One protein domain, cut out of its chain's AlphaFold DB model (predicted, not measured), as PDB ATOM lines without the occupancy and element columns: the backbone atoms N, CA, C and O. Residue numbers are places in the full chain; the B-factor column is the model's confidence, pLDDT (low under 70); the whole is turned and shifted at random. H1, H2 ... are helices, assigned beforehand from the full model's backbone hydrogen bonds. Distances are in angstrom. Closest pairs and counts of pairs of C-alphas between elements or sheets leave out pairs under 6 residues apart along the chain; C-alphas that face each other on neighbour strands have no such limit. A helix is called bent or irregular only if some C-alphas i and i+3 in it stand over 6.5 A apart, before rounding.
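This is residues 386 to 442 of the 813 residues of an uncharacterized protein of Plasmodium sp. gorilla clade G3 (UniProt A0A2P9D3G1). Three helices joined end to end make a wide, open U: H1 is one arm, H2 the base and H3 the other arm, with a corner at each tight link and an empty space between the arms. The arms do not fold back on the base, and the helices come near each other only at the two corners. The printed part has 57 residues with three named helices, H1, H2 and H3 in that order along the chain, and no named strand; the class is all helix. The whole is extended, with a radius of gyration of the C-alphas of 17.6 A, and its spans of 45 by 29 by 16 A make it flat, but only just.

H1 is residues 386 to 405, the longest helix by residues, with 27.6 A from its first to its last C-alpha. It begins at C-alpha 386, at (157.371, 120.207, 87.018). Asn 406 alone lies between it and H2, residues 407 to 421, which is 20.2 A long and begins at C-alpha 407, at (143.157, 149.958, 84.350). After residues 422 and 423 comes H3, residues 424 to 442, 25.5 A long, which ends at C-alpha 442, at (180.064, 157.688, 91.656). No helix is bent or irregular.

H1 and H2 are close but not clearly touching, with 2 pairs of C-alphas within 8 A. Their closest C-alphas are those of Leu 404 and His 410, 5.7 A apart. Their lines are about perpendicular, at 78 degrees. H2 and H3 are also close but not clearly touching, again with 2 pairs of C-alphas within 8 A. Their closest C-alphas are those of Leu 421 and Gln 427, 6.2 A apart. Their lines are about perpendicular, at 83 degrees. H1 and H3 are apart. In H1, H2 and H3 every O i to N i+4 pair is within hydrogen-bond range.

The two C-alphas farthest apart are those of Glu 387 and Gln 424, at 46.4 A, and the first and last printed C-alphas, those of Asp 386 and Leu 442, are 44.1 A apart. Among the residues that stand free are 386 to 403, which belong to H1, and 431 to 442, which belong to H3. The printed part has no cut, and the links from H1 to H2 and from H2 to H3 are tight. The mean pLDDT of the printed part is 74.8; residue 421 and residues 435 to 442 are under 70, the model's low confidence.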
ATOM      1  N   ASP A 386     156.817 118.959  87.538       79.19
ATOM      2  CA  ASP A 386     157.371 120.207  87.018       79.19
ATOM      3  C   ASP A 386     156.446 120.856  85.980       79.19
ATOM      4  O   ASP A 386     156.343 122.077  85.924       79.19
ATOM      5  N   GLU A 387     155.703 120.069  85.198       79.25
ATOM      6  CA  GLU A 387     154.732 120.580  84.231       79.25
ATOM      7  C   GLU A 387     153.545 121.271  84.918       79.25
ATOM      8  O   GLU A 387     153.155 122.368  84.516       79.25
ATOM      9  N   MET A 388     152.994 120.682  85.983       75.38
ATOM     10  CA  MET A 388     151.906 121.290  86.762       75.38
ATOM     11  C   MET A 388     152.383 122.515  87.540       75.38
ATOM     12  O   MET A 388     151.673 123.525  87.579       75.38
ATOM     13  N   ILE A 389     153.585 122.460  88.119       77.19
ATOM     14  CA  ILE A 389     154.199 123.609  88.795       77.19
ATOM     15  C   ILE A 389     154.390 124.753  87.795       77.19
ATOM     16  O   ILE A 389     153.947 125.869  88.056       77.19
ATOM     17  N   ASN A 390     154.981 124.484  86.631       82.88
ATOM     18  CA  ASN A 390     155.257 125.507  85.625       82.88
ATOM     19  C   ASN A 390     153.975 126.102  85.030       82.88
ATOM     20  O   ASN A 390     153.895 127.319  84.876       82.88
ATOM     21  N   HIS A 391     152.944 125.291  84.769       82.75
ATOM     22  CA  HIS A 391     151.637 125.809  84.352       82.75
ATOM     23  C   HIS A 391     150.976 126.650  85.446       82.75
ATOM     24  O   HIS A 391     150.408 127.699  85.146       82.75
ATOM     25  N   SER A 392     151.077 126.236  86.711       77.69
ATOM     26  CA  SER A 392     150.531 126.997  87.841       77.69
ATOM     27  C   SER A 392     151.259 128.330  88.028       77.69
ATOM     28  O   SER A 392     150.615 129.360  88.220       77.69
ATOM     29  N   ILE A 393     152.591 128.339  87.904       80.06
ATOM     30  CA  ILE A 393     153.406 129.560  87.923       80.06
ATOM     31  C   ILE A 393     153.041 130.455  86.737       80.06
ATOM     32  O   ILE A 393     152.796 131.641  86.937       80.06
ATOM     33  N   GLY A 394     152.944 129.903  85.526       85.81
ATOM     34  CA  GLY A 394     152.548 130.650  84.331       85.81
ATOM     35  C   GLY A 394     151.148 131.255  84.456       85.81
ATOM     36  O   GLY A 394     150.937 132.414  84.109       85.81
ATOM     37  N   TYR A 395     150.202 130.514  85.035       80.94
ATOM     38  CA  TYR A 395     148.854 131.001  85.318       80.94
ATOM     39  C   TYR A 395     148.847 132.120  86.365       80.94
ATOM     40  O   TYR A 395     148.191 133.141  86.164       80.94
ATOM     41  N   LEU A 396     149.609 131.982  87.454       75.12
ATOM     42  CA  LEU A 396     149.752 133.035  88.464       75.12
ATOM     43  C   LEU A 396     150.429 134.286  87.895       75.12
ATOM     44  O   LEU A 396     149.981 135.395  88.174       75.12
ATOM     45  N   GLN A 397     151.460 134.122  87.066       81.12
ATOM     46  CA  GLN A 397     152.100 135.225  86.349       81.12
ATOM     47  C   GLN A 397     151.120 135.913  85.398       81.12
ATOM     48  O   GLN A 397     151.074 137.139  85.361       81.12
ATOM     49  N   TYR A 398     150.296 135.147  84.681       84.50
ATOM     50  CA  TYR A 398     149.257 135.675  83.797       84.50
ATOM     51  C   TYR A 398     148.175 136.438  84.569       84.50
ATOM     52  O   TYR A 398     147.822 137.552  84.184       84.50
ATOM     53  N   ILE A 399     147.684 135.893  85.689       78.38
ATOM     54  CA  ILE A 399     146.745 136.601  86.569       78.38
ATOM     55  C   ILE A 399     147.385 137.876  87.098       78.38
ATOM     56  O   ILE A 399     146.752 138.925  87.029       78.38
ATOM     57  N   LEU A 400     148.609 137.809  87.625       77.81
ATOM     58  CA  LEU A 400     149.303 138.971  88.175       77.81
ATOM     59  C   LEU A 400     149.487 140.049  87.104       77.81
ATOM     60  O   LEU A 400     149.168 141.210  87.347       77.81
ATOM     61  N   LEU A 401     149.931 139.662  85.908       79.38
ATOM     62  CA  LEU A 401     150.118 140.566  84.781       79.38
ATOM     63  C   LEU A 401     148.793 141.210  84.366       79.38
ATOM     64  O   LEU A 401     148.722 142.429  84.276       79.38
ATOM     65  N   ASN A 402     147.729 140.426  84.200       79.00
ATOM     66  CA  ASN A 402     146.404 140.947  83.858       79.00
ATOM     67  C   ASN A 402     145.821 141.829  84.959       79.00
ATOM     68  O   ASN A 402     145.147 142.817  84.682       79.00
ATOM     69  N   THR A 403     146.083 141.479  86.216       76.19
ATOM     70  CA  THR A 403     145.640 142.247  87.375       76.19
ATOM     71  C   THR A 403     146.364 143.586  87.413       76.19
ATOM     72  O   THR A 403     145.707 144.595  87.616       76.19
ATOM     73  N   LEU A 404     147.668 143.629  87.129       71.12
ATOM     74  CA  LEU A 404     148.459 144.863  87.037       71.12
ATOM     75  C   LEU A 404     148.156 145.693  85.777       71.12
ATOM     76  O   LEU A 404     148.246 146.919  85.818       71.12
ATOM     77  N   GLN A 405     147.800 145.043  84.665       76.12
ATOM     78  CA  GLN A 405     147.392 145.690  83.412       76.12
ATOM     79  C   GLN A 405     145.944 146.189  83.446       76.12
ATOM     80  O   GLN A 405     145.567 147.046  82.645       76.12
ATOM     81  N   ASN A 406     145.118 145.680  84.364       83.81
ATOM     82  CA  ASN A 406     143.765 146.173  84.549       83.81
ATOM     83  C   ASN A 406     143.819 147.647  84.958       83.81
ATOM     84  O   ASN A 406     144.408 147.999  85.977       83.81
ATOM     85  N   LYS A 407     143.163 148.503  84.172       79.62
ATOM     86  CA  LYS A 407     143.157 149.958  84.350       79.62
ATOM     87  C   LYS A 407     142.771 150.387  85.770       79.62
ATOM     88  O   LYS A 407     143.382 151.307  86.301       79.62
ATOM     89  N   ASN A 408     141.819 149.701  86.405       78.75
ATOM     90  CA  ASN A 408     141.390 150.029  87.766       78.75
ATOM     91  C   ASN A 408     142.468 149.693  88.800       78.75
ATOM     92  O   ASN A 408     142.765 150.508  89.668       78.75
ATOM     93  N   THR A 409     143.089 148.517  88.693       74.38
ATOM     94  CA  THR A 409     144.199 148.133  89.572       74.38
ATOM     95  C   THR A 409     145.427 148.992  89.312       74.38
ATOM     96  O   THR A 409     146.124 149.340  90.255       74.38
ATOM     97  N   HIS A 410     145.690 149.355  88.058       76.31
ATOM     98  CA  HIS A 410     146.790 150.230  87.680       76.31
ATOM     99  C   HIS A 410     146.633 151.615  88.311       76.31
ATOM    100  O   HIS A 410     147.556 152.095  88.963       76.31
ATOM    101  N   GLU A 411     145.447 152.224  88.201       75.88
ATOM    102  CA  GLU A 411     145.143 153.499  88.859       75.88
ATOM    103  C   GLU A 411     145.204 153.376  90.386       75.88
ATOM    104  O   GLU A 411     145.802 154.222  91.043       75.88
ATOM    105  N   MET A 412     144.687 152.291  90.970       74.81
ATOM    106  CA  MET A 412     144.745 152.100  92.423       74.81
ATOM    107  C   MET A 412     146.172 151.847  92.930       74.81
ATOM    108  O   MET A 412     146.564 152.367  93.970       74.81
ATOM    109  N   THR A 413     146.982 151.113  92.167       74.06
ATOM    110  CA  THR A 413     148.408 150.893  92.447       74.06
ATOM    111  C   THR A 413     149.186 152.193  92.300       74.06
ATOM    112  O   THR A 413     150.055 152.479  93.113       74.06
ATOM    113  N   LYS A 414     148.850 153.024  91.310       74.25
ATOM    114  CA  LYS A 414     149.423 154.359  91.127       74.25
ATOM    115  C   LYS A 414     149.043 155.294  92.271       74.25
ATOM    116  O   LYS A 414     149.911 155.998  92.769       74.25
ATOM    117  N   LEU A 415     147.792 155.279  92.731       77.25
ATOM    118  CA  LEU A 415     147.349 156.036  93.906       77.25
ATOM    119  C   LEU A 415     148.058 155.563  95.179       77.25
ATOM    120  O   LEU A 415     148.533 156.388  95.954       77.25
ATOM    121  N   PHE A 416     148.201 154.250  95.361       77.44
ATOM    122  CA  PHE A 416     148.932 153.662  96.478       77.44
ATOM    123  C   PHE A 416     150.424 154.022  96.445       77.44
ATOM    124  O   PHE A 416     150.949 154.547  97.425       77.44
ATOM    125  N   LEU A 417     151.100 153.836  95.309       73.06
ATOM    126  CA  LEU A 417     152.501 154.221  95.137       73.06
ATOM    127  C   LEU A 417     152.687 155.727  95.287       73.06
ATOM    128  O   LEU A 417     153.629 156.137  95.949       73.06
ATOM    129  N   ASN A 418     151.779 156.551  94.766       73.56
ATOM    130  CA  ASN A 418     151.808 157.991  94.998       73.56
ATOM    131  C   ASN A 418     151.610 158.319  96.480       73.56
ATOM    132  O   ASN A 418     152.277 159.222  96.966       73.56
ATOM    133  N   SER A 419     150.762 157.597  97.216       73.31
ATOM    134  CA  SER A 419     150.579 157.815  98.658       73.31
ATOM    135  C   SER A 419     151.827 157.448  99.469       73.31
ATOM    136  O   SER A 419     152.217 158.197 100.361       73.31
ATOM    137  N   ILE A 420     152.515 156.362  99.100       71.44
ATOM    138  CA  ILE A 420     153.792 155.955  99.703       71.44
ATOM    139  C   ILE A 420     154.894 156.945  99.336       71.44
ATOM    140  O   ILE A 420     155.621 157.419 100.205       71.44
ATOM    141  N   LEU A 421     155.007 157.285  98.054       69.50
ATOM    142  CA  LEU A 421     156.005 158.222  97.556       69.50
ATOM    143  C   LEU A 421     155.737 159.645  98.018       69.50
ATOM    144  O   LEU A 421     156.669 160.425  97.984       69.50
ATOM    145  N   SER A 422     154.527 160.003  98.448       73.81
ATOM    146  CA  SER A 422     154.227 161.319  99.034       73.81
ATOM    147  C   SER A 422     154.521 161.380 100.534       73.81
ATOM    148  O   SER A 422     154.472 162.462 101.116       73.81
ATOM    149  N   ASN A 423     154.833 160.250 101.175       79.19
ATOM    150  CA  ASN A 423     155.237 160.234 102.574       79.19
ATOM    151  C   ASN A 423     156.660 160.798 102.703       79.19
ATOM    152  O   ASN A 423     157.621 160.195 102.226       79.19
ATOM    153  N   GLN A 424     156.797 161.949 103.368       75.62
ATOM    154  CA  GLN A 424     158.078 162.639 103.553       75.62
ATOM    155  C   GLN A 424     159.127 161.764 104.245       75.62
ATOM    156  O   GLN A 424     160.295 161.810 103.876       75.62
ATOM    157  N   GLU A 425     158.728 160.921 105.196       75.75
ATOM    158  CA  GLU A 425     159.655 160.039 105.910       75.75
ATOM    159  C   GLU A 425     160.207 158.945 104.985       75.75
ATOM    160  O   GLU A 425     161.410 158.676 104.969       75.75
ATOM    161  N   PHE A 426     159.350 158.396 104.117       73.81
ATOM    162  CA  PHE A 426     159.757 157.437 103.094       73.81
ATOM    163  C   PHE A 426     160.598 158.095 101.993       73.81
ATOM    164  O   PHE A 426     161.594 157.518 101.571       73.81
ATOM    165  N   GLN A 427     160.275 159.318 101.561       71.69
ATOM    166  CA  GLN A 427     161.101 160.084 100.616       71.69
ATOM    167  C   GLN A 427     162.490 160.400 101.184       71.69
ATOM    168  O   GLN A 427     163.482 160.311 100.459       71.69
ATOM    169  N   ILE A 428     162.588 160.753 102.469       76.62
ATOM    170  CA  ILE A 428     163.868 161.014 103.137       76.62
ATOM    171  C   ILE A 428     164.701 159.732 103.177       76.62
ATOM    172  O   ILE A 428     165.849 159.748 102.746       76.62
ATOM    173  N   GLN A 429     164.119 158.600 103.576       74.25
ATOM    174  CA  GLN A 429     164.834 157.320 103.577       74.25
ATOM    175  C   GLN A 429     165.224 156.877 102.163       74.25
ATOM    176  O   GLN A 429     166.359 156.462 101.924       74.25
ATOM    177  N   LEU A 430     164.314 156.992 101.196       72.00
ATOM    178  CA  LEU A 430     164.557 156.577  99.820       72.00
ATOM    179  C   LEU A 430     165.592 157.479  99.147       72.00
ATOM    180  O   LEU A 430     166.467 156.968  98.460       72.00
ATOM    181  N   SER A 431     165.578 158.788  99.402       74.12
ATOM    182  CA  SER A 431     166.632 159.701  98.945       74.12
ATOM    183  C   SER A 431     167.963 159.441  99.646       74.12
ATOM    184  O   SER A 431     168.990 159.457  98.977       74.12
ATOM    185  N   GLU A 432     167.983 159.101 100.938       74.44
ATOM    186  CA  GLU A 432     169.209 158.719 101.645       74.44
ATOM    187  C   GLU A 432     169.801 157.416 101.079       74.44
ATOM    188  O   GLU A 432     171.012 157.310 100.881       74.44
ATOM    189  N   HIS A 433     168.957 156.435 100.752       74.19
ATOM    190  CA  HIS A 433     169.367 155.167 100.149       74.19
ATOM    191  C   HIS A 433     169.753 155.304  98.673       74.19
ATOM    192  O   HIS A 433     170.770 154.744  98.265       74.19
ATOM    193  N   VAL A 434     169.024 156.091  97.884       72.50
ATOM    194  CA  VAL A 434     169.392 156.425  96.501       72.50
ATOM    195  C   VAL A 434     170.679 157.240  96.486       72.50
ATOM    196  O   VAL A 434     171.547 156.961  95.672       72.50
ATOM    197  N   TRP A 435     170.876 158.165  97.425       65.62
ATOM    198  CA  TRP A 435     172.126 158.906  97.584       65.62
ATOM    199  C   TRP A 435     173.277 158.010  98.040       65.62
ATOM    200  O   TRP A 435     174.397 158.196  97.579       65.62
ATOM    201  N   LYS A 436     173.029 156.995  98.880       69.31
ATOM    202  CA  LYS A 436     174.015 155.947  99.207       69.31
ATOM    203  C   LYS A 436     174.378 155.114  97.974       69.31
ATOM    204  O   LYS A 436     175.560 154.891  97.741       69.31
ATOM    205  N   ILE A 437     173.403 154.709  97.161       69.00
ATOM    206  CA  ILE A 437     173.629 153.971  95.905       69.00
ATOM    207  C   ILE A 437     174.366 154.848  94.886       69.00
ATOM    208  O   ILE A 437     175.316 154.396  94.257       69.00
ATOM    209  N   PHE A 438     173.990 156.119  94.768       65.12
ATOM    210  CA  PHE A 438     174.626 157.095  93.891       65.12
ATOM    211  C   PHE A 438     176.053 157.414  94.349       65.12
ATOM    212  O   PHE A 438     176.961 157.427  93.527       65.12
ATOM    213  N   LYS A 439     176.293 157.556  95.659       61.94
ATOM    214  CA  LYS A 439     177.641 157.640  96.248       61.94
ATOM    215  C   LYS A 439     178.460 156.384  95.975       61.94
ATOM    216  O   LYS A 439     179.633 156.507  95.662       61.94
ATOM    217  N   LEU A 440     177.871 155.192  96.070       61.12
ATOM    218  CA  LEU A 440     178.550 153.931  95.747       61.12
ATOM    219  C   LEU A 440     178.848 153.792  94.246       61.12
ATOM    220  O   LEU A 440     179.852 153.182  93.891       61.12
ATOM    221  N   ALA A 441     178.007 154.359  93.380       60.19
ATOM    222  CA  ALA A 441     178.163 154.320  91.927       60.19
ATOM    223  C   ALA A 441     179.114 155.402  91.382       60.19
ATOM    224  O   ALA A 441     179.808 155.154  90.399       60.19
ATOM    225  N   LEU A 442     179.161 156.584  92.009       54.81
ATOM    226  CA  LEU A 442     180.064 157.688  91.656       54.81
ATOM    227  C   LEU A 442     181.379 157.689  92.436       54.81
ATOM    228  O   LEU A 442     182.304 158.387  92.034       54.81
TER     229      LEU A 442